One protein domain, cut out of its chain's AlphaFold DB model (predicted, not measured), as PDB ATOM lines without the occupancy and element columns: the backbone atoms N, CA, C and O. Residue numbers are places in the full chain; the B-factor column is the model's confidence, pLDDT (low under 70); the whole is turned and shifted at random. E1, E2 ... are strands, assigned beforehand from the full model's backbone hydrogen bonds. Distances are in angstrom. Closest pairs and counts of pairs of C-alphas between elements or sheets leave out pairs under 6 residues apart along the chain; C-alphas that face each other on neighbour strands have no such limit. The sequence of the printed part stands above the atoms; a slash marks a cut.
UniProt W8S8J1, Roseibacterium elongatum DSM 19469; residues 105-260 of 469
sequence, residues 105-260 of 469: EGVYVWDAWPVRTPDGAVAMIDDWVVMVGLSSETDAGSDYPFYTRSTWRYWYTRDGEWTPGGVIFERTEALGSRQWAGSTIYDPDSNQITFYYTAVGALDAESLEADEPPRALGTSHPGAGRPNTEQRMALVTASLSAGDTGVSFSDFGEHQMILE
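What this domain is: This is residues 105 to 260 of the 469 residues of a protein of Roseibacterium elongatum DSM 19469 (UniProt W8S8J1). Picture a flattened, incompletely closed barrel folded from one strongly twisted sheet: E1 to E4 form one wall and E5 to E8 the other, joined through E1 and E5, with E8 coming near E4 at the opposite seam. E9 pairs along E7, and the long loop in residues 201 to 230 reaches out beyond one end. The printed part has 156 residues with nine named strands, E1 to E9 in chain order, and no named helix; its class is all strand, though 72 residues, under half, are in named elements. The sheet is branched and mixed, and the whole is compact, with a radius of gyration of the C-alphas of 16.5 A and spans of 50 by 34 by 24 A.

Where its parts are: Find C-alpha 107 at (10.791, -18.978, -27.268); from there E1 runs 24.0 A to residue 116, bending by 71 degrees at residue 110. E2, residues 129 to 137, covers 23.5 A and bends by 65 degrees at residue 134; E3 is residues 151 to 157 and E4 residues 163 to 167. E5 starts at C-alpha 178 (13.404, -20.343, -11.272), runs 25.9 A to residue 187 and bends by 71 degrees at residue 181. E6 is residues 192 to 200, 24.8 A. E7, residues 231 to 243, is the longest at 35.9 A and bends by 54 degrees at residue 239. E8 is residues 246 to 250, and E9, residues 256 to 259, ends at C-alpha 259 (4.863, -16.021, 2.059).

How they stand to each other: Begin at E7, which has three neighbours: E6 lies on one side, E8 and E9 on the other, and the three are antiparallel to it. Look for N 234 and O 197 at 2.9 A, N 241 and O 248 at 3.0 A, and N 235 and O 256 at 2.8 A. E5, E6, E7 and E8 form a meander, each strand the antiparallel neighbour of the one before; N 183 and O 196 are 2.9 A apart. E5 and E1 are parallel neighbours, with N 116 and O 184 within hydrogen-bond range at 3.0 A. E1, E2, E3 and E4 form the second meander, shown by N 134 and O 111 at 2.8 A, N 131 and O 155 at 2.8 A, and N 165 and O 154 at 2.8 A. The closest C-alphas of E4 and E8 are those of Gly 165 and Ser 248, 7.0 A apart. E4 and E5 are apart.

The domain as a whole: The two C-alphas farthest apart, those of Gly 218 and Asp 244, are 53.1 A apart. The printed part has no cut. The links E1 to E2, E2 to E3 and E6 to E7 are long. The mean pLDDT of the printed part is 93.2, and no printed residue is under 70.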
ATOM      1  N   GLU A 105      10.309 -16.213 -32.116       93.56
ATOM      2  CA  GLU A 105      11.213 -17.242 -32.630       93.56
ATOM      3  C   GLU A 105      12.138 -17.766 -31.521       93.56
ATOM      4  O   GLU A 105      12.843 -17.005 -30.861       93.56
ATOM      5  N   GLY A 106      12.140 -19.086 -31.326       93.25
ATOM      6  CA  GLY A 106      12.999 -19.750 -30.347       93.25
ATOM      7  C   GLY A 106      12.538 -19.632 -28.891       93.25
ATOM      8  O   GLY A 106      13.301 -19.995 -27.994       93.25
ATOM      9  N   VAL A 107      11.316 -19.155 -28.628       95.06
ATOM     10  CA  VAL A 107      10.791 -18.978 -27.268       95.06
ATOM     11  C   VAL A 107       9.409 -19.606 -27.127       95.06
ATOM     12  O   VAL A 107       8.477 -19.284 -27.856       95.06
ATOM     13  N   TYR A 108       9.270 -20.470 -26.126       95.81
ATOM     14  CA  TYR A 108       7.976 -20.920 -25.629       95.81
ATOM     15  C   TYR A 108       7.421 -19.924 -24.617       95.81
ATOM     16  O   TYR A 108       8.165 -19.478 -23.745       95.81
ATOM     17  N   VAL A 109       6.116 -19.651 -24.679       96.81
ATOM     18  CA  VAL A 109       5.373 -18.803 -23.732       96.81
ATOM     19  C   VAL A 109       4.158 -19.562 -23.197       96.81
ATOM     20  O   VAL A 109       3.432 -20.185 -23.969       96.81
ATOM     21  N   TRP A 110       3.910 -19.526 -21.887       97.19
ATOM     22  CA  TRP A 110       2.722 -20.168 -21.304       97.19
ATOM     23  C   TRP A 110       1.949 -19.260 -20.350       97.19
ATOM     24  O   TRP A 110       1.197 -18.413 -20.819       97.19
ATOM     25  N   ASP A 111       2.074 -19.430 -19.034       98.25
ATOM     26  CA  ASP A 111       1.312 -18.650 -18.061       98.25
ATOM     27  C   ASP A 111       1.607 -17.169 -18.276       98.25
ATOM     28  O   ASP A 111       2.720 -16.713 -18.021       98.25
ATOM     29  N   ALA A 112       0.610 -16.433 -18.752       98.19
ATOM     30  CA  ALA A 112       0.726 -15.022 -19.072       98.19
ATOM     31  C   ALA A 112      -0.362 -14.213 -18.363       98.19
ATOM     32  O   ALA A 112      -1.440 -14.722 -18.025       98.19
ATOM     33  N   TRP A 113      -0.056 -12.950 -18.093       98.62
ATOM     34  CA  TRP A 113      -0.959 -11.987 -17.475       98.62
ATOM     35  C   TRP A 113      -0.609 -10.567 -17.935       98.62
ATOM     36  O   TRP A 113       0.545 -10.283 -18.263       98.62
ATOM     37  N   PRO A 114      -1.586  -9.651 -17.965       98.38
ATOM     38  CA  PRO A 114      -1.304  -8.255 -18.240       98.38
ATOM     39  C   PRO A 114      -0.718  -7.582 -16.996       98.38
ATOM     40  O   PRO A 114      -0.977  -7.997 -15.860       98.38
ATOM     41  N   VAL A 115       0.017  -6.493 -17.202       98.69
ATOM     42  CA  VAL A 115       0.227  -5.508 -16.137       98.69
ATOM     43  C   VAL A 115      -1.125  -4.874 -15.813       98.69
ATOM     44  O   VAL A 115      -1.869  -4.497 -16.720       98.69
ATOM     45  N   ARG A 116      -1.464  -4.791 -14.525       97.94
ATOM     46  CA  ARG A 116      -2.747  -4.253 -14.057       97.94
ATOM     47  C   ARG A 116      -2.562  -3.077 -13.119       97.94
ATOM     48  O   ARG A 116      -1.535  -2.978 -12.459       97.94
ATOM     49  N   THR A 117      -3.552  -2.209 -13.037       96.94
ATOM     50  CA  THR A 117      -3.659  -1.209 -11.970       96.94
ATOM     51  C   THR A 117      -4.208  -1.848 -10.683       96.94
ATOM     52  O   THR A 117      -4.718  -2.974 -10.738       96.94
ATOM     53  N   PRO A 118      -4.070  -1.205  -9.504       94.38
ATOM     54  CA  PRO A 118      -4.535  -1.776  -8.234       94.38
ATOM     55  C   PRO A 118      -6.031  -2.130  -8.209       94.38
ATOM     56  O   PRO A 118      -6.399  -3.141  -7.618       94.38
ATOM     57  N   ASP A 119      -6.857  -1.360  -8.922       90.81
ATOM     58  CA  ASP A 119      -8.296  -1.599  -9.150       90.81
ATOM     59  C   ASP A 119      -8.592  -2.840 -10.027       90.81
ATOM     60  O   ASP A 119      -9.740  -3.232 -10.233       90.81
ATOM     61  N   GLY A 120      -7.552  -3.488 -10.561       92.00
ATOM     62  CA  GLY A 120      -7.639  -4.700 -11.367       92.00
ATOM     63  C   GLY A 120      -7.799  -4.467 -12.870       92.00
ATOM     64  O   GLY A 120      -7.814  -5.452 -13.618       92.00
ATOM     65  N   ALA A 121      -7.880  -3.218 -13.342       95.25
ATOM     66  CA  ALA A 121      -7.935  -2.929 -14.774       95.25
ATOM     67  C   ALA A 121      -6.612  -3.285 -15.475       95.25
ATOM     68  O   ALA A 121      -5.541  -3.283 -14.871       95.25
ATOM     69  N   VAL A 122      -6.671  -3.609 -16.771       97.31
ATOM     70  CA  VAL A 122      -5.455  -3.742 -17.593       97.31
ATOM     71  C   VAL A 122      -4.819  -2.360 -17.720       97.31
ATOM     72  O   VAL A 122      -5.476  -1.418 -18.166       97.31
ATOM     73  N   ALA A 123      -3.555  -2.236 -17.319       97.31
ATOM     74  CA  ALA A 123      -2.869  -0.955 -17.281       97.31
ATOM     75  C   ALA A 123      -2.554  -0.447 -18.697       97.31
ATOM     76  O   ALA A 123      -2.014  -1.181 -19.527       97.31
ATOM     77  N   MET A 124      -2.842   0.835 -18.929       95.81
ATOM     78  CA  MET A 124      -2.382   1.588 -20.096       95.81
ATOM     79  C   MET A 124      -1.192   2.456 -19.681       95.81
ATOM     80  O   MET A 124      -1.330   3.318 -18.815       95.81
ATOM     81  N   ILE A 125      -0.031   2.229 -20.291       96.12
ATOM     82  CA  ILE A 125       1.252   2.830 -19.904       96.12
ATOM     83  C   ILE A 125       1.794   3.606 -21.107       96.12
ATOM     84  O   ILE A 125       2.378   3.009 -22.006       96.12
ATOM     85  N   ASP A 126       1.568   4.921 -21.170       93.88
ATOM     86  CA  ASP A 126       1.869   5.747 -22.358       93.88
ATOM     87  C   ASP A 126       1.378   5.092 -23.667       93.88
ATOM     88  O   ASP A 126       2.143   4.833 -24.601       93.88
ATOM     89  N   ASP A 127       0.083   4.763 -23.695       94.69
ATOM     90  CA  ASP A 127      -0.624   4.028 -24.755       94.69
ATOM     91  C   ASP A 127      -0.199   2.560 -24.954       94.69
ATOM     92  O   ASP A 127      -0.832   1.845 -25.728       94.69
ATOM     93  N   TRP A 128       0.823   2.069 -24.250       97.62
ATOM     94  CA  TRP A 128       1.212   0.662 -24.296       97.62
ATOM     95  C   TRP A 128       0.363  -0.203 -23.368       97.62
ATOM     96  O   TRP A 128       0.127   0.141 -22.209       97.62
ATOM     97  N   VAL A 129      -0.001  -1.382 -23.857       97.69
ATOM     98  CA  VAL A 129      -0.418  -2.520 -23.036       97.69
ATOM     99  C   VAL A 129       0.772  -3.458 -22.907       97.69
ATOM    100  O   VAL A 129       1.453  -3.734 -23.895       97.69
ATOM    101  N   VAL A 130       1.017  -3.959 -21.697       98.62
ATOM    102  CA  VAL A 130       2.142  -4.853 -21.404       98.62
ATOM    103  C   VAL A 130       1.630  -6.193 -20.893       98.62
ATOM    104  O   VAL A 130       0.801  -6.248 -19.984       98.62
ATOM    105  N   MET A 131       2.158  -7.273 -21.458       98.50
ATOM    106  CA  MET A 131       1.951  -8.643 -21.009       98.50
ATOM    107  C   MET A 131       3.257  -9.184 -20.443       98.50
ATOM    108  O   MET A 131       4.310  -9.056 -21.063       98.50
ATOM    109  N   VAL A 132       3.172  -9.819 -19.283       98.69
ATOM    110  CA  VAL A 132       4.248 -10.609 -18.691       98.69
ATOM    111  C   VAL A 132       3.881 -12.078 -18.837       98.69
ATOM    112  O   VAL A 132       2.705 -12.437 -18.755       98.69
ATOM    113  N   GLY A 133       4.869 -12.937 -19.053       98.00
ATOM    114  CA  GLY A 133       4.623 -14.366 -19.096       98.00
ATOM    115  C   GLY A 133       5.828 -15.207 -18.727       98.00
ATOM    116  O   GLY A 133       6.984 -14.784 -18.833       98.00
ATOM    117  N   LEU A 134       5.526 -16.431 -18.308       97.75
ATOM    118  CA  LEU A 134       6.510 -17.488 -18.219       97.75
ATOM    119  C   LEU A 134       6.971 -17.873 -19.614       97.75
ATOM    120  O   LEU A 134       6.165 -18.037 -20.533       97.75
ATOM    121  N   SER A 135       8.280 -18.032 -19.740       96.44
ATOM    122  CA  SER A 135       8.925 -18.367 -20.989       96.44
ATOM    123  C   SER A 135      10.103 -19.308 -20.797       96.44
ATOM    124  O   SER A 135      10.622 -19.477 -19.691       96.44
ATOM    125  N   SER A 136      10.523 -19.940 -21.883       94.88
ATOM    126  CA  SER A 136      11.769 -20.696 -21.943       94.88
ATOM    127  C   SER A 136      12.272 -20.717 -23.376       94.88
ATOM    128  O   SER A 136      11.479 -20.821 -24.312       94.88
ATOM    129  N   GLU A 137      13.586 -20.645 -23.553       93.31
ATOM    130  CA  GLU A 137      14.186 -20.853 -24.866       93.31
ATOM    131  C   GLU A 137      13.955 -22.295 -25.331       93.31
ATOM    132  O   GLU A 137      14.101 -23.262 -24.563       93.31
ATOM    133  N   THR A 138      13.618 -22.452 -26.608       89.69
ATOM    134  CA  THR A 138      13.525 -23.761 -27.246       89.69
ATOM    135  C   THR A 138      14.930 -24.352 -27.331       89.69
ATOM    136  O   THR A 138      15.760 -23.895 -28.114       89.69
ATOM    137  N   ASP A 139      15.206 -25.369 -26.523       85.12
ATOM    138  CA  ASP A 139      16.490 -26.064 -26.521       85.12
ATOM    139  C   ASP A 139      16.242 -27.570 -26.494       85.12
ATOM    140  O   ASP A 139      16.015 -28.169 -25.442       85.12
ATOM    141  N   ALA A 140      16.261 -28.175 -27.682       75.69
ATOM    142  CA  ALA A 140      16.108 -29.617 -27.846       75.69
ATOM    143  C   ALA A 140      17.320 -30.413 -27.324       75.69
ATOM    144  O   ALA A 140      17.238 -31.635 -27.211       75.69
ATOM    145  N   GLY A 141      18.445 -29.745 -27.043       81.31
ATOM    146  CA  GLY A 141      19.649 -30.350 -26.478       81.31
ATOM    147  C   GLY A 141      19.712 -30.299 -24.952       81.31
ATOM    148  O   GLY A 141      20.653 -30.850 -24.386       81.31
ATOM    149  N   SER A 142      18.748 -29.652 -24.289       83.50
ATOM    150  CA  SER A 142      18.739 -29.533 -22.834       83.50
ATOM    151  C   SER A 142      18.396 -30.858 -22.155       83.50
ATOM    152  O   SER A 142      17.422 -31.519 -22.514       83.50
ATOM    153  N   ASP A 143      19.133 -31.191 -21.092       82.38
ATOM    154  CA  ASP A 143      18.803 -32.312 -20.201       82.38
ATOM    155  C   ASP A 143      17.508 -32.060 -19.395       82.38
ATOM    156  O   ASP A 143      16.937 -32.985 -18.813       82.38
ATOM    157  N   TYR A 144      17.022 -30.811 -19.374       84.44
ATOM    158  CA  TYR A 144      15.850 -30.381 -18.622       84.44
ATOM    159  C   TYR A 144      14.689 -29.941 -19.534       84.44
ATOM    160  O   TYR A 144      14.865 -29.079 -20.404       84.44
ATOM    161  N   PRO A 145      13.456 -30.433 -19.294       87.69
ATOM    162  CA  PRO A 145      12.267 -29.961 -20.002       87.69
ATOM    163  C   PRO A 145      12.078 -28.444 -19.890       87.69
ATOM    164  O   PRO A 145      12.382 -27.851 -18.850       87.69
ATOM    165  N   PHE A 146      11.502 -27.814 -20.920       89.69
ATOM    166  CA  PHE A 146      11.333 -26.352 -20.992       89.69
ATOM    167  C   PHE A 146      10.644 -25.757 -19.748       89.69
ATOM    168  O   PHE A 146      11.091 -24.744 -19.218       89.69
ATOM    169  N   TYR A 147       9.621 -26.426 -19.206       88.00
ATOM    170  CA  TYR A 147       8.864 -25.945 -18.043       88.00
ATOM    171  C   TYR A 147       9.676 -25.957 -16.734       88.00
ATOM    172  O   TYR A 147       9.287 -25.326 -15.754       88.00
ATOM    173  N   THR A 148      10.813 -26.661 -16.693       89.88
ATOM    174  CA  THR A 148      11.771 -26.590 -15.573       89.88
ATOM    175  C   THR A 148      12.843 -25.514 -15.767       89.88
ATOM    176  O   THR A 148      13.654 -25.296 -14.872       89.88
ATOM    177  N   ARG A 149      12.844 -24.817 -16.906       91.25
ATOM    178  CA  ARG A 149      13.801 -23.761 -17.271       91.25
ATOM    179  C   ARG A 149      13.090 -22.411 -17.425       91.25
ATOM    180  O   ARG A 149      13.372 -21.665 -18.357       91.25
ATOM    181  N   SER A 150      12.101 -22.155 -16.569       92.94
ATOM    182  CA  SER A 150      11.210 -21.003 -16.688       92.94
ATOM    183  C   SER A 150      11.896 -19.689 -16.319       92.94
ATOM    184  O   SER A 150      12.507 -19.574 -15.255       92.94
ATOM    185  N   THR A 151      11.724 -18.684 -17.170       92.38
ATOM    186  CA  THR A 151      12.108 -17.287 -16.940       92.38
ATOM    187  C   THR A 151      10.925 -16.370 -17.234       92.38
ATOM    188  O   THR A 151      10.000 -16.741 -17.960       92.38
ATOM    189  N   TRP A 152      10.928 -15.166 -16.665       96.62
ATOM    190  CA  TRP A 152       9.905 -14.161 -16.956       96.62
ATOM    191  C   TRP A 152      10.354 -13.271 -18.111       96.62
ATOM    192  O   TRP A 152      11.415 -12.648 -18.041       96.62
ATOM    193  N   ARG A 153       9.523 -13.174 -19.149       97.62
ATOM    194  CA  ARG A 153       9.662 -12.204 -20.242       97.62
ATOM    195  C   ARG A 153       8.447 -11.289 -20.286       97.62
ATOM    196  O   ARG A 153       7.398 -11.607 -19.720       97.62
ATOM    197  N   TYR A 154       8.596 -10.154 -20.955       98.56
ATOM    198  CA  TYR A 154       7.481  -9.260 -21.236       98.56
ATOM    199  C   TYR A 154       7.414  -8.881 -22.710       98.56
ATOM    200  O   TYR A 154       8.419  -8.869 -23.422       98.56
ATOM    201  N   TRP A 155       6.205  -8.546 -23.142       98.56
ATOM    202  CA  TRP A 155       5.874  -8.054 -24.471       98.56
ATOM    203  C   TRP A 155       4.963  -6.845 -24.327       98.56
ATOM    204  O   TRP A 155       4.195  -6.751 -23.367       98.56
ATOM    205  N   TYR A 156       5.022  -5.926 -25.279       98.44
ATOM    206  CA  TYR A 156       4.174  -4.739 -25.278       98.44
ATOM    207  C   TYR A 156       3.608  -4.446 -26.664       98.44
ATOM    208  O   TYR A 156       4.197  -4.809 -27.683       98.44
ATOM    209  N   THR A 157       2.443  -3.804 -26.699       97.94
ATOM    210  CA  THR A 157       1.745  -3.445 -27.937       97.94
ATOM    211  C   THR A 157       0.892  -2.187 -27.766       97.94
ATOM    212  O   THR A 157       0.497  -1.846 -26.650       97.94
ATOM    213  N   ARG A 158       0.622  -1.491 -28.875       95.75
ATOM    214  CA  ARG A 158      -0.308  -0.347 -28.981       95.75
ATOM    215  C   ARG A 158      -1.474  -0.623 -29.938       95.75
ATOM    216  O   ARG A 158      -2.477   0.081 -29.914       95.75
ATOM    217  N   ASP A 159      -1.331  -1.626 -30.792       93.81
ATOM    218  CA  ASP A 159      -2.165  -1.875 -31.969       93.81
ATOM    219  C   ASP A 159      -2.501  -3.362 -32.173       93.81
ATOM    220  O   ASP A 159      -3.216  -3.711 -33.110       93.81
ATOM    221  N   GLY A 160      -2.036  -4.235 -31.274       92.06
ATOM    222  CA  GLY A 160      -2.202  -5.685 -31.349       92.06
ATOM    223  C   GLY A 160      -0.985  -6.419 -31.917       92.06
ATOM    224  O   GLY A 160      -0.924  -7.643 -31.788       92.06
ATOM    225  N   GLU A 161       0.002  -5.711 -32.478       93.62
ATOM    226  CA  GLU A 161       1.293  -6.295 -32.849       93.62
ATOM    227  C   GLU A 161       2.222  -6.304 -31.626       93.62
ATOM    228  O   GLU A 161       2.571  -5.259 -31.067       93.62
ATOM    229  N   TRP A 162       2.582  -7.497 -31.150       96.75
ATOM    230  CA  TRP A 162       3.368  -7.663 -29.927       96.75
ATOM    231  C   TRP A 162       4.865  -7.537 -30.197       96.75
ATOM    232  O   TRP A 162       5.430  -8.271 -31.005       96.75
ATOM    233  N   THR A 163       5.522  -6.632 -29.471       97.50
ATOM    234  CA  THR A 163       6.976  -6.452 -29.505       97.50
ATOM    235  C   THR A 163       7.613  -7.085 -28.265       97.50
ATOM    236  O   THR A 163       7.189  -6.765 -27.150       97.50
ATOM    237  N   PRO A 164       8.636  -7.950 -28.410       97.62
ATOM    238  CA  PRO A 164       9.390  -8.477 -27.276       97.62
ATOM    239  C   PRO A 164      10.135  -7.379 -26.512       97.62
ATOM    240  O   PRO A 164      10.893  -6.598 -27.090       97.62
ATOM    241  N   GLY A 165       9.951  -7.349 -25.194       97.06
ATOM    242  CA  GLY A 165      10.689  -6.492 -24.268       97.06
ATOM    243  C   GLY A 165      11.916  -7.159 -23.641       97.06
ATOM    244  O   GLY A 165      12.782  -6.474 -23.095       97.06
ATOM    245  N   GLY A 166      12.019  -8.487 -23.755       95.81
ATOM    246  CA  GLY A 166      13.110  -9.288 -23.201       95.81
ATOM    247  C   GLY A 166      12.793  -9.881 -21.827       95.81
ATOM    248  O   GLY A 166      11.637  -9.937 -21.404       95.81
ATOM    249  N   VAL A 167      13.834 -10.378 -21.158       95.94
ATOM    250  CA  VAL A 167      13.757 -10.963 -19.809       95.94
ATOM    251  C   VAL A 167      13.556  -9.847 -18.776       95.94
ATOM    252  O   VAL A 167      14.159  -8.784 -18.901       95.94
ATOM    253  N   ILE A 168      12.693 -10.070 -17.779       96.56
ATOM    254  CA  ILE A 168      12.401  -9.073 -16.731       96.56
ATOM    255  C   ILE A 168      13.546  -8.985 -15.719       96.56
ATOM    256  O   ILE A 168      14.002  -7.889 -15.414       96.56
ATOM    257  N   PHE A 169      13.991 -10.127 -15.205       92.94
ATOM    258  CA  PHE A 169      15.142 -10.246 -14.314       92.94
ATOM    259  C   PHE A 169      15.841 -11.575 -14.578       92.94
ATOM    260  O   PHE A 169      15.207 -12.580 -14.921       92.94
ATOM    261  N   GLU A 170      17.158 -11.576 -14.428       87.00
ATOM    262  CA  GLU A 170      17.965 -12.776 -14.573       87.00
ATOM    263  C   GLU A 170      17.787 -13.695 -13.363       87.00
ATOM    264  O   GLU A 170      17.505 -13.270 -12.240       87.00
ATOM    265  N   ARG A 171      18.037 -14.990 -13.564       82.94
ATOM    266  CA  ARG A 171      17.953 -15.993 -12.490       82.94
ATOM    267  C   ARG A 171      18.815 -15.638 -11.275       82.94
ATOM    268  O   ARG A 171      18.461 -15.973 -10.156       82.94
ATOM    269  N   THR A 172      19.960 -14.993 -11.495       84.56
ATOM    270  CA  THR A 172      20.885 -14.588 -10.424       84.56
ATOM    271  C   THR A 172      20.422 -13.360  -9.641       84.56
ATOM    272  O   THR A 172      21.036 -13.036  -8.628       84.56
ATOM    273  N   GLU A 173      19.400 -12.653 -10.121       90.31
ATOM    274  CA  GLU A 173      18.850 -11.448  -9.490       90.31
ATOM    275  C   GLU A 173      17.609 -11.773  -8.648       90.31
ATOM    276  O   GLU A 173      17.400 -11.175  -7.593       90.31
ATOM    277  N   ALA A 174      16.814 -12.755  -9.084       92.75
ATOM    278  CA  ALA A 174      15.584 -13.159  -8.418       92.75
ATOM    279  C   ALA A 174      15.776 -14.295  -7.401       92.75
ATOM    280  O   ALA A 174      16.673 -15.124  -7.500       92.75
ATOM    281  N   LEU A 175      14.867 -14.365  -6.424       95.00
ATOM    282  CA  LEU A 175      14.791 -15.494  -5.491       95.00
ATOM    283  C   LEU A 175      14.353 -16.790  -6.186       95.00
ATOM    284  O   LEU A 175      13.420 -16.785  -6.999       95.00
ATOM    285  N   GLY A 176      14.961 -17.900  -5.762       93.88
ATOM    286  CA  GLY A 176      14.716 -19.237  -6.301       93.88
ATOM    287  C   GLY A 176      15.537 -19.515  -7.559       93.88
ATOM    288  O   GLY A 176      15.916 -18.611  -8.298       93.88
ATOM    289  N   SER A 177      15.775 -20.793  -7.843       92.44
ATOM    290  CA  SER A 177      16.458 -21.227  -9.065       92.44
ATOM    291  C   SER A 177      15.644 -20.935 -10.334       92.44
ATOM    292  O   SER A 177      16.179 -20.993 -11.440       92.44
ATOM    293  N   ARG A 178      14.346 -20.652 -10.189       93.38
ATOM    294  CA  ARG A 178      13.404 -20.343 -11.272       93.38
ATOM    295  C   ARG A 178      12.198 -19.599 -10.723       93.38
ATOM    296  O   ARG A 178      11.862 -19.700  -9.541       93.38
ATOM    297  N   GLN A 179      11.519 -18.892 -11.617       94.44
ATOM    298  CA  GLN A 179      10.333 -18.116 -11.289       94.44
ATOM    299  C   GLN A 179       9.119 -18.679 -12.024       94.44
ATOM    300  O   GLN A 179       9.142 -18.863 -13.243       94.44
ATOM    301  N   TRP A 180       8.072 -18.984 -11.260       97.25
ATOM    302  CA  TRP A 180       6.750 -19.366 -11.760       97.25
ATOM    303  C   TRP A 180       5.777 -18.196 -11.664       97.25
ATOM    304  O   TRP A 180       6.162 -17.097 -11.262       97.25
ATOM    305  N   ALA A 181       4.545 -18.423 -12.115       97.81
ATOM    306  CA  ALA A 181       3.549 -17.399 -12.365       97.81
ATOM    307  C   ALA A 181       3.213 -16.572 -11.117       97.81
ATOM    308  O   ALA A 181       3.529 -16.932  -9.976       97.81
ATOM    309  N   GLY A 182       2.553 -15.447 -11.369       98.31
ATOM    310  CA  GLY A 182       2.025 -14.558 -10.348       98.31
ATOM    311  C   GLY A 182       1.237 -13.416 -10.980       98.31
ATOM    312  O   GLY A 182       0.387 -13.654 -11.841       98.31
ATOM    313  N   SER A 183       1.502 -12.185 -10.552       98.69
ATOM    314  CA  SER A 183       0.808 -10.990 -11.036       98.69
ATOM    315  C   SER A 183       1.715  -9.760 -11.039       98.69
ATOM    316  O   SER A 183       2.714  -9.695 -10.322       98.69
ATOM    317  N   THR A 184       1.374  -8.767 -11.860       98.75
ATOM    318  CA  THR A 184       2.146  -7.526 -11.981       98.75
ATOM    319  C   THR A 184       1.226  -6.325 -11.851       98.75
ATOM    320  O   THR A 184       0.249  -6.222 -12.593       98.75
ATOM    321  N   ILE A 185       1.546  -5.438 -10.909       98.50
ATOM    322  CA  ILE A 185       0.729  -4.274 -10.565       98.50
ATOM    323  C   ILE A 185       1.520  -2.999 -10.832       98.50
ATOM    324  O   ILE A 185       2.605  -2.826 -10.282       98.50
ATOM    325  N   TYR A 186       0.985  -2.125 -11.674       98.19
ATOM    326  CA  TYR A 186       1.479  -0.774 -11.901       98.19
ATOM    327  C   TYR A 186       0.578   0.216 -11.172       98.19
ATOM    328  O   TYR A 186      -0.609   0.312 -11.472       98.19
ATOM    329  N   ASP A 187       1.148   0.947 -10.222       95.31
ATOM    330  CA  ASP A 187       0.474   2.043  -9.543       95.31
ATOM    331  C   ASP A 187       0.795   3.368 -10.266       95.31
ATOM    332  O   ASP A 187       1.937   3.839 -10.196       95.31
ATOM    333  N   PRO A 188      -0.182   3.979 -10.965       92.31
ATOM    334  CA  PRO A 188       0.030   5.224 -11.697       92.31
ATOM    335  C   PRO A 188       0.261   6.432 -10.780       92.31
ATOM    336  O   PRO A 188       0.888   7.399 -11.215       92.31
ATOM    337  N   ASP A 189      -0.192   6.392  -9.521       91.62
ATOM    338  CA  ASP A 189      -0.036   7.512  -8.587       91.62
ATOM    339  C   ASP A 189       1.405   7.614  -8.072       91.62
ATOM    340  O   ASP A 189       1.951   8.712  -7.918       91.62
ATOM    341  N   SER A 190       2.043   6.467  -7.826       91.19
ATOM    342  CA  SER A 190       3.443   6.392  -7.393       91.19
ATOM    343  C   SER A 190       4.436   6.160  -8.537       91.19
ATOM    344  O   SER A 190       5.644   6.299  -8.331       91.19
ATOM    345  N   ASN A 191       3.942   5.839  -9.737       90.12
ATOM    346  CA  ASN A 191       4.724   5.375 -10.886       90.12
ATOM    347  C   ASN A 191       5.634   4.176 -10.545       90.12
ATOM    348  O   ASN A 191       6.759   4.066 -11.043       90.12
ATOM    349  N   GLN A 192       5.160   3.290  -9.668       94.94
ATOM    350  CA  GLN A 192       5.868   2.085  -9.248       94.94
ATOM    351  C   GLN A 192       5.236   0.853  -9.892       94.94
ATOM    352  O   GLN A 192       4.014   0.715  -9.924       94.94
ATOM    353  N   ILE A 193       6.070  -0.076 -10.362       98.38
ATOM    354  CA  ILE A 193       5.620  -1.406 -10.771       98.38
ATOM    355  C   ILE A 193       6.086  -2.452  -9.757       98.38
ATOM    356  O   ILE A 193       7.233  -2.431  -9.309       98.38
ATOM    357  N   THR A 194       5.186  -3.360  -9.386       98.56
ATOM    358  CA  THR A 194       5.441  -4.469  -8.465       98.56
ATOM    359  C   THR A 194       5.189  -5.793  -9.169       98.56
ATOM    360  O   THR A 194       4.112  -6.022  -9.722       98.56
ATOM    361  N   PHE A 195       6.174  -6.684  -9.121       98.69
ATOM    362  CA  PHE A 195       6.099  -8.040  -9.649       98.69
ATOM    363  C   PHE A 195       5.941  -9.011  -8.483       98.69
ATOM    364  O   PHE A 195       6.868  -9.163  -7.693       98.69
ATOM    365  N   TYR A 196       4.788  -9.670  -8.379       98.75
ATOM    366  CA  TYR A 196       4.538 -10.757  -7.433       98.75
ATOM    367  C   TYR A 196       4.745 -12.077  -8.155       98.75
ATOM    368  O   TYR A 196       4.065 -12.325  -9.146       98.75
ATOM    369  N   TYR A 197       5.635 -12.933  -7.674       98.44
ATOM    370  CA  TYR A 197       5.996 -14.168  -8.365       98.44
ATOM    371  C   TYR A 197       6.184 -15.329  -7.398       98.44
ATOM    372  O   TYR A 197       6.308 -15.158  -6.184       98.44
ATOM    373  N   THR A 198       6.222 -16.533  -7.957       98.44
ATOM    374  CA  THR A 198       6.560 -17.737  -7.199       98.44
ATOM    375  C   THR A 198       8.049 -18.031  -7.365       98.44
ATOM    376  O   THR A 198       8.492 -18.356  -8.467       98.44
ATOM    377  N   ALA A 199       8.820 -17.935  -6.286       97.06
ATOM    378  CA  ALA A 199      10.200 -18.398  -6.216       97.06
ATOM    379  C   ALA A 199      10.214 -19.925  -6.062       97.06
ATOM    380  O   ALA A 199       9.648 -20.458  -5.102       97.06
ATOM    381  N   VAL A 200      10.840 -20.620  -7.013       95.56
ATOM    382  CA  VAL A 200      10.866 -22.086  -7.071       95.56
ATOM    383  C   VAL A 200      12.285 -22.610  -6.931       95.56
ATOM    384  O   VAL A 200      13.212 -22.058  -7.517       95.56
ATOM    385  N   GLY A 201      12.433 -23.705  -6.191       93.94
ATOM    386  CA  GLY A 201      13.707 -24.363  -5.925       93.94
ATOM    387  C   GLY A 201      14.461 -23.745  -4.751       93.94
ATOM    388  O   GLY A 201      13.901 -22.972  -3.964       93.94
ATOM    389  N   ALA A 202      15.735 -24.106  -4.605       92.31
ATOM    390  CA  ALA A 202      16.586 -23.510  -3.584       92.31
ATOM    391  C   ALA A 202      16.822 -22.019  -3.879       92.31
ATOM    392  O   ALA A 202      16.997 -21.608  -5.028       92.31
ATOM    393  N   LEU A 203      16.815 -21.205  -2.822       90.81
ATOM    394  CA  LEU A 203      16.923 -19.747  -2.927       90.81
ATOM    395  C   LEU A 203      18.292 -19.283  -3.443       90.81
ATOM    396  O   LEU A 203      18.380 -18.204  -4.017       90.81
ATOM    397  N   ASP A 204      19.332 -20.086  -3.232       84.00
ATOM    398  CA  ASP A 204      20.739 -19.776  -3.489       84.00
ATOM    399  C   ASP A 204      21.403 -20.734  -4.498       84.00
ATOM    400  O   ASP A 204      22.629 -20.764  -4.609       84.00
ATOM    401  N   ALA A 205      20.621 -21.512  -5.257       89.00
ATOM    402  CA  ALA A 205      21.167 -22.461  -6.226       89.00
ATOM    403  C   ALA A 205      21.980 -21.778  -7.344       89.00
ATOM    404  O   ALA A 205      21.455 -21.021  -8.167       89.00
ATOM    405  N   GLU A 206      23.260 -22.143  -7.459       85.38
ATOM    406  CA  GLU A 206      24.184 -21.583  -8.458       85.38
ATOM    407  C   GLU A 206      23.836 -21.940  -9.909       85.38
ATOM    408  O   GLU A 206      24.274 -21.239 -10.817       85.38
ATOM    409  N   SER A 207      23.048 -22.991 -10.158       87.25
ATOM    410  CA  SER A 207      22.553 -23.410 -11.482       87.25
ATOM    411  C   SER A 207      21.304 -24.294 -11.341       87.25
ATOM    412  O   SER A 207      20.936 -24.655 -10.223       87.25
ATOM    413  N   LEU A 208      20.641 -24.646 -12.448       87.75
ATOM    414  CA  LEU A 208      19.547 -25.631 -12.413       87.75
ATOM    415  C   LEU A 208      20.062 -27.035 -12.082       87.75
ATOM    416  O   LEU A 208      19.377 -27.799 -11.411       87.75
ATOM    417  N   GLU A 209      21.277 -27.355 -12.520       88.06
ATOM    418  CA  GLU A 209      21.963 -28.622 -12.254       88.06
ATOM    419  C   GLU A 209      22.346 -28.757 -10.776       88.06
ATOM    420  O   GLU A 209      22.343 -29.860 -10.240       88.06
ATOM    421  N   ALA A 210      22.671 -27.638 -10.118       90.19
ATOM    422  CA  ALA A 210      22.998 -27.594  -8.695       90.19
ATOM    423  C   ALA A 210      21.757 -27.559  -7.779       90.19
ATOM    424  O   ALA A 210      21.887 -27.731  -6.568       90.19
ATOM    425  N   ASP A 211      20.563 -27.325  -8.333       92.00
ATOM    426  CA  ASP A 211      19.308 -27.207  -7.586       92.00
ATOM    427  C   ASP A 211      18.704 -28.582  -7.254       92.00
ATOM    428  O   ASP A 211      17.663 -28.989  -7.775       92.00
ATOM    429  N   GLU A 212      19.373 -29.349  -6.399       87.94
ATOM    430  CA  GLU A 212      18.907 -30.682  -6.021       87.94
ATOM    431  C   GLU A 212      17.741 -30.628  -5.014       87.94
ATOM    432  O   GLU A 212      17.756 -29.830  -4.072       87.94
ATOM    433  N   PRO A 213      16.716 -31.491  -5.156       86.25
ATOM    434  CA  PRO A 213      15.651 -31.576  -4.167       86.25
ATOM    435  C   PRO A 213      16.208 -32.064  -2.816       86.25
ATOM    436  O   PRO A 213      17.045 -32.970  -2.782       86.25
ATOM    437  N   PRO A 214      15.689 -31.566  -1.677       82.12
ATOM    438  CA  PRO A 214      16.183 -31.925  -0.342       82.12
ATOM    439  C   PRO A 214      15.972 -33.409   0.012       82.12
ATOM    440  O   PRO A 214      16.521 -33.913   0.994       82.12
ATOM    441  N   ARG A 215      15.166 -34.123  -0.783       82.25
ATOM    442  CA  ARG A 215      14.908 -35.560  -0.673       82.25
ATOM    443  C   ARG A 215      14.798 -36.200  -2.054       82.25
ATOM    444  O   ARG A 215      14.298 -35.595  -2.997       82.25
ATOM    445  N   ALA A 216      15.194 -37.468  -2.151       80.62
ATOM    446  CA  ALA A 216      14.983 -38.254  -3.360       80.62
ATOM    447  C   ALA A 216      13.486 -38.518  -3.575       80.62
ATOM    448  O   ALA A 216      12.801 -39.043  -2.694       80.62
ATOM    449  N   LEU A 217      12.993 -38.190  -4.766       81.94
ATOM    450  CA  LEU A 217      11.619 -38.458  -5.172       81.94
ATOM    451  C   LEU A 217      11.547 -39.825  -5.864       81.94
ATOM    452  O   LEU A 217      12.394 -40.161  -6.693       81.94
ATOM    453  N   GLY A 218      10.547 -40.635  -5.507       79.56
ATOM    454  CA  GLY A 218      10.317 -41.929  -6.158       79.56
ATOM    455  C   GLY A 218      10.010 -41.750  -7.646       79.56
ATOM    456  O   GLY A 218       9.435 -40.742  -8.030       79.56
ATOM    457  N   THR A 219      10.343 -42.726  -8.491       82.06
ATOM    458  CA  THR A 219      10.237 -42.604  -9.964       82.06
ATOM    459  C   THR A 219       8.826 -42.332 -10.495       82.06
ATOM    460  O   THR A 219       8.686 -41.875 -11.623       82.06
ATOM    461  N   SER A 220       7.785 -42.615  -9.711       77.62
ATOM    462  CA  SER A 220       6.388 -42.309 -10.041       77.62
ATOM    463  C   SER A 220       5.963 -40.885  -9.671       77.62
ATOM    464  O   SER A 220       4.857 -40.478 -10.007       77.62
ATOM    465  N   HIS A 221       6.800 -40.148  -8.939       81.50
ATOM    466  CA  HIS A 221       6.531 -38.773  -8.546       81.50
ATOM    467  C   HIS A 221       6.668 -37.855  -9.769       81.50
ATOM    468  O   HIS A 221       7.673 -37.955 -10.475       81.50
ATOM    469  N   PRO A 222       5.753 -36.902 -10.009       80.56
ATOM    470  CA  PRO A 222       5.850 -35.990 -11.155       80.56
ATOM    471  C   PRO A 222       7.151 -35.179 -11.152       80.56
ATOM    472  O   PRO A 222       7.749 -34.965 -12.196       80.56
ATOM    473  N   GLY A 223       7.622 -34.766  -9.975       81.75
ATOM    474  CA  GLY A 223       8.930 -34.131  -9.753       81.75
ATOM    475  C   GLY A 223      10.171 -35.038  -9.834       81.75
ATOM    476  O   GLY A 223      11.277 -34.536  -9.664       81.75
ATOM    477  N   ALA A 224      10.044 -36.350 -10.060       83.44
ATOM    478  CA  ALA A 224      11.207 -37.239 -10.122       83.44
ATOM    479  C   ALA A 224      12.155 -36.859 -11.268       83.44
ATOM    480  O   ALA A 224      11.719 -36.636 -12.395       83.44
ATOM    481  N   GLY A 225      13.457 -36.784 -10.976       83.88
ATOM    482  CA  GLY A 225      14.476 -36.375 -11.950       83.88
ATOM    483  C   GLY A 225      14.439 -34.888 -12.321       83.88
ATOM    484  O   GLY A 225      15.192 -34.470 -13.195       83.88
ATOM    485  N   ARG A 226      13.583 -34.087 -11.673       86.69
ATOM    486  CA  ARG A 226      13.563 -32.627 -11.816       86.69
ATOM    487  C   ARG A 226      14.410 -31.987 -10.711       86.69
ATOM    488  O   ARG A 226      14.584 -32.613  -9.661       86.69
ATOM    489  N   PRO A 227      14.903 -30.750 -10.904       89.75
ATOM    490  CA  PRO A 227      15.521 -30.019  -9.804       89.75
ATOM    491  C   PRO A 227      14.444 -29.611  -8.775       89.75
ATOM    492  O   PRO A 227      13.252 -29.851  -9.001       89.75
ATOM    493  N   ASN A 228      14.835 -29.014  -7.653       91.31
ATOM    494  CA  ASN A 228      13.949 -28.721  -6.527       91.31
ATOM    495  C   ASN A 228      12.670 -27.953  -6.951       91.31
ATOM    496  O   ASN A 228      12.709 -27.022  -7.761       91.31
ATOM    497  N   THR A 229      11.521 -28.372  -6.412       90.88
ATOM    498  CA  THR A 229      10.188 -27.808  -6.700       90.88
ATOM    499  C   THR A 229       9.529 -27.183  -5.473       90.88
ATOM    500  O   THR A 229       8.307 -27.026  -5.445       90.88
ATOM    501  N   GLU A 230      10.307 -26.886  -4.433       93.69
ATOM    502  CA  GLU A 230       9.846 -26.073  -3.315       93.69
ATOM    503  C   GLU A 230       9.416 -24.691  -3.821       93.69
ATOM    504  O   GLU A 230      10.065 -24.122  -4.691       93.69
ATOM    505  N   GLN A 231       8.296 -24.185  -3.322       96.31
ATOM    506  CA  GLN A 231       7.607 -22.989  -3.796       96.31
ATOM    507  C   GLN A 231       7.402 -22.013  -2.639       96.31
ATOM    508  O   GLN A 231       6.952 -22.395  -1.552       96.31
ATOM    509  N   ARG A 232       7.723 -20.747  -2.902       97.62
ATOM    510  CA  ARG A 232       7.553 -19.599  -2.005       97.62
ATOM    511  C   ARG A 232       7.045 -18.421  -2.817       97.62
ATOM    512  O   ARG A 232       7.318 -18.344  -4.013       97.62
ATOM    513  N   MET A 233       6.362 -17.473  -2.192       98.56
ATOM    514  CA  MET A 233       5.960 -16.245  -2.884       98.56
ATOM    515  C   MET A 233       6.931 -15.132  -2.561       98.56
ATOM    516  O   MET A 233       7.372 -14.980  -1.418       98.56
ATOM    517  N   ALA A 234       7.236 -14.342  -3.575       98.19
ATOM    518  CA  ALA A 234       8.123 -13.207  -3.478       98.19
ATOM    519  C   ALA A 234       7.551 -12.011  -4.239       98.19
ATOM    520  O   ALA A 234       6.664 -12.154  -5.085       98.19
ATOM    521  N   LEU A 235       8.072 -10.827  -3.933       98.00
ATOM    522  CA  LEU A 235       7.827  -9.627  -4.715       98.00
ATOM    523  C   LEU A 235       9.109  -8.841  -4.959       98.00
ATOM    524  O   LEU A 235      10.065  -8.932  -4.191       98.00
ATOM    525  N   VAL A 236       9.102  -8.032  -6.010       98.19
ATOM    526  CA  VAL A 236      10.107  -6.997  -6.257       98.19
ATOM    527  C   VAL A 236       9.427  -5.770  -6.851       98.19
ATOM    528  O   VAL A 236       8.452  -5.890  -7.596       98.19
ATOM    529  N   THR A 237       9.925  -4.586  -6.507       98.12
ATOM    530  CA  THR A 237       9.495  -3.322  -7.119       98.12
ATOM    531  C   THR A 237      10.546  -2.843  -8.108       98.12
ATOM    532  O   THR A 237      11.731  -3.123  -7.927       98.12
ATOM    533  N   ALA A 238      10.130  -2.129  -9.147       97.62
ATOM    534  CA  ALA A 238      11.034  -1.528 -10.121       97.62
ATOM    535  C   ALA A 238      10.524  -0.152 -10.567       97.62
ATOM    536  O   ALA A 238       9.351   0.197 -10.382       97.62
ATOM    537  N   SER A 239      11.417   0.617 -11.182       95.00
ATOM    538  CA  SER A 239      11.069   1.809 -11.949       95.00
ATOM    539  C   SER A 239      10.530   1.410 -13.317       95.00
ATOM    540  O   SER A 239      11.046   0.498 -13.969       95.00
ATOM    541  N   LEU A 240       9.519   2.142 -13.778       94.94
ATOM    542  CA  LEU A 240       8.960   2.012 -15.114       94.94
ATOM    543  C   LEU A 240       9.351   3.217 -15.975       94.94
ATOM    544  O   LEU A 240       9.196   4.366 -15.557       94.94
ATOM    545  N   SER A 241       9.819   2.945 -17.194       94.69
ATOM    546  CA  SER A 241      10.045   3.948 -18.236       94.69
ATOM    547  C   SER A 241       9.280   3.551 -19.491       94.69
ATOM    548  O   SER A 241       9.429   2.428 -19.977       94.69
ATOM    549  N   ALA A 242       8.496   4.477 -20.030       95.88
ATOM    550  CA  ALA A 242       7.775   4.306 -21.280       95.88
ATOM    551  C   ALA A 242       7.981   5.528 -22.186       95.88
ATOM    552  O   ALA A 242       8.282   6.635 -21.736       95.88
ATOM    553  N   GLY A 243       7.920   5.292 -23.492       93.94
ATOM    554  CA  GLY A 243       8.078   6.326 -24.505       93.94
ATOM    555  C   GLY A 243       7.651   5.830 -25.879       93.94
ATOM    556  O   GLY A 243       7.065   4.757 -26.017       93.94
ATOM    557  N   ASP A 244       7.967   6.594 -26.924       93.31
ATOM    558  CA  ASP A 244       7.516   6.304 -28.293       93.31
ATOM    559  C   ASP A 244       7.968   4.938 -28.827       93.31
ATOM    560  O   ASP A 244       7.323   4.387 -29.716       93.31
ATOM    561  N   THR A 245       9.069   4.399 -28.299       90.56
ATOM    562  CA  THR A 245       9.705   3.167 -28.780       90.56
ATOM    563  C   THR A 245       9.383   1.924 -27.954       90.56
ATOM    564  O   THR A 245       9.814   0.848 -28.349       90.56
ATOM    565  N   GLY A 246       8.693   2.050 -26.816       95.88
ATOM    566  CA  GLY A 246       8.337   0.902 -25.979       95.88
ATOM    567  C   GLY A 246       8.313   1.189 -24.482       95.88
ATOM    568  O   GLY A 246       8.366   2.343 -24.048       95.88
ATOM    569  N   VAL A 247       8.258   0.102 -23.712       97.00
ATOM    570  CA  VAL A 247       8.293   0.076 -22.243       97.00
ATOM    571  C   VAL A 247       9.544  -0.675 -21.788       97.00
ATOM    572  O   VAL A 247       9.962  -1.627 -22.442       97.00
ATOM    573  N   SER A 248      10.139  -0.259 -20.671       96.56
ATOM    574  CA  SER A 248      11.259  -0.951 -20.027       96.56
ATOM    575  C   SER A 248      11.207  -0.803 -18.507       96.56
ATOM    576  O   SER A 248      10.704   0.204 -18.000       96.56
ATOM    577  N   PHE A 249      11.796  -1.766 -17.798       96.44
ATOM    578  CA  PHE A 249      11.907  -1.770 -16.339       96.44
ATOM    579  C   PHE A 249      13.368  -1.624 -15.905       96.44
ATOM    580  O   PHE A 249      14.263  -2.207 -16.521       96.44
ATOM    581  N   SER A 250      13.618  -0.841 -14.858       94.75
ATOM    582  CA  SER A 250      14.958  -0.604 -14.309       94.75
ATOM    583  C   SER A 250      14.917  -0.430 -12.796       94.75
ATOM    584  O   SER A 250      13.846  -0.393 -12.197       94.75
ATOM    585  N   ASP A 251      16.091  -0.291 -12.175       95.00
ATOM    586  CA  ASP A 251      16.223   0.020 -10.746       95.00
ATOM    587  C   ASP A 251      15.428  -0.944  -9.852       95.00
ATOM    588  O   ASP A 251      14.736  -0.527  -8.921       95.00
ATOM    589  N   PHE A 252      15.510  -2.241 -10.166       96.94
ATOM    590  CA  PHE A 252      14.889  -3.287  -9.366       96.94
ATOM    591  C   PHE A 252      15.363  -3.187  -7.914       96.94
ATOM    592  O   PHE A 252      16.561  -3.091  -7.627       96.94
ATOM    593  N   GLY A 253      14.397  -3.180  -7.000       97.06
ATOM    594  CA  GLY A 253      14.645  -3.238  -5.572       97.06
ATOM    595  C   GLY A 253      15.136  -4.614  -5.129       97.06
ATOM    596  O   GLY A 253      15.383  -5.521  -5.920       97.06
ATOM    597  N   GLU A 254      15.243  -4.789  -3.817       96.56
ATOM    598  CA  GLU A 254      15.513  -6.103  -3.241       96.56
ATOM    599  C   GLU A 254      14.303  -7.027  -3.450       96.56
ATOM    600  O   GLU A 254      13.169  -6.661  -3.122       96.56
ATOM    601  N   HIS A 255      14.550  -8.226  -3.984       96.81
ATOM    602  CA  HIS A 255      13.543  -9.277  -4.051       96.81
ATOM    603  C   HIS A 255      13.227  -9.763  -2.634       96.81
ATOM    604  O   HIS A 255      14.092 -10.266  -1.919       96.81
ATOM    605  N   GLN A 256      11.970  -9.626  -2.230       97.31
ATOM    606  CA  GLN A 256      11.495  -9.942  -0.890       97.31
ATOM    607  C   GLN A 256      10.678 -11.222  -0.926       97.31
ATOM    608  O   GLN A 256       9.693 -11.307  -1.654       97.31
ATOM    609  N   MET A 257      11.043 -12.205  -0.109       97.69
ATOM    610  CA  MET A 257      10.162 -13.333   0.178       97.69
ATOM    611  C   MET A 257       9.021 -12.846   1.079       97.69
ATOM    612  O   MET A 257       9.274 -12.195   2.092       97.69
ATOM    613  N   ILE A 258       7.777 -13.148   0.707       98.06
ATOM    614  CA  ILE A 258       6.588 -12.633   1.401       98.06
ATOM    615  C   ILE A 258       5.739 -13.714   2.060       98.06
ATOM    616  O   ILE A 258       5.106 -13.421   3.069       98.06
ATOM    617  N   LEU A 259       5.692 -14.937   1.519       98.31
ATOM    618  CA  LEU A 259       4.863 -16.021   2.059       98.31
ATOM    619  C   LEU A 259       5.520 -17.389   1.830       98.31
ATOM    620  O   LEU A 259       6.008 -17.684   0.735       98.31
ATOM    621  N   GLU A 260       5.437 -18.247   2.843       97.62
ATOM    622  CA  GLU A 260       5.817 -19.665   2.813       97.62
ATOM    623  C   GLU A 260       4.691 -20.502   3.423       97.62
ATOM    624  O   GLU A 260       3.928 -19.998   4.242       97.62
TER     625      GLU A 260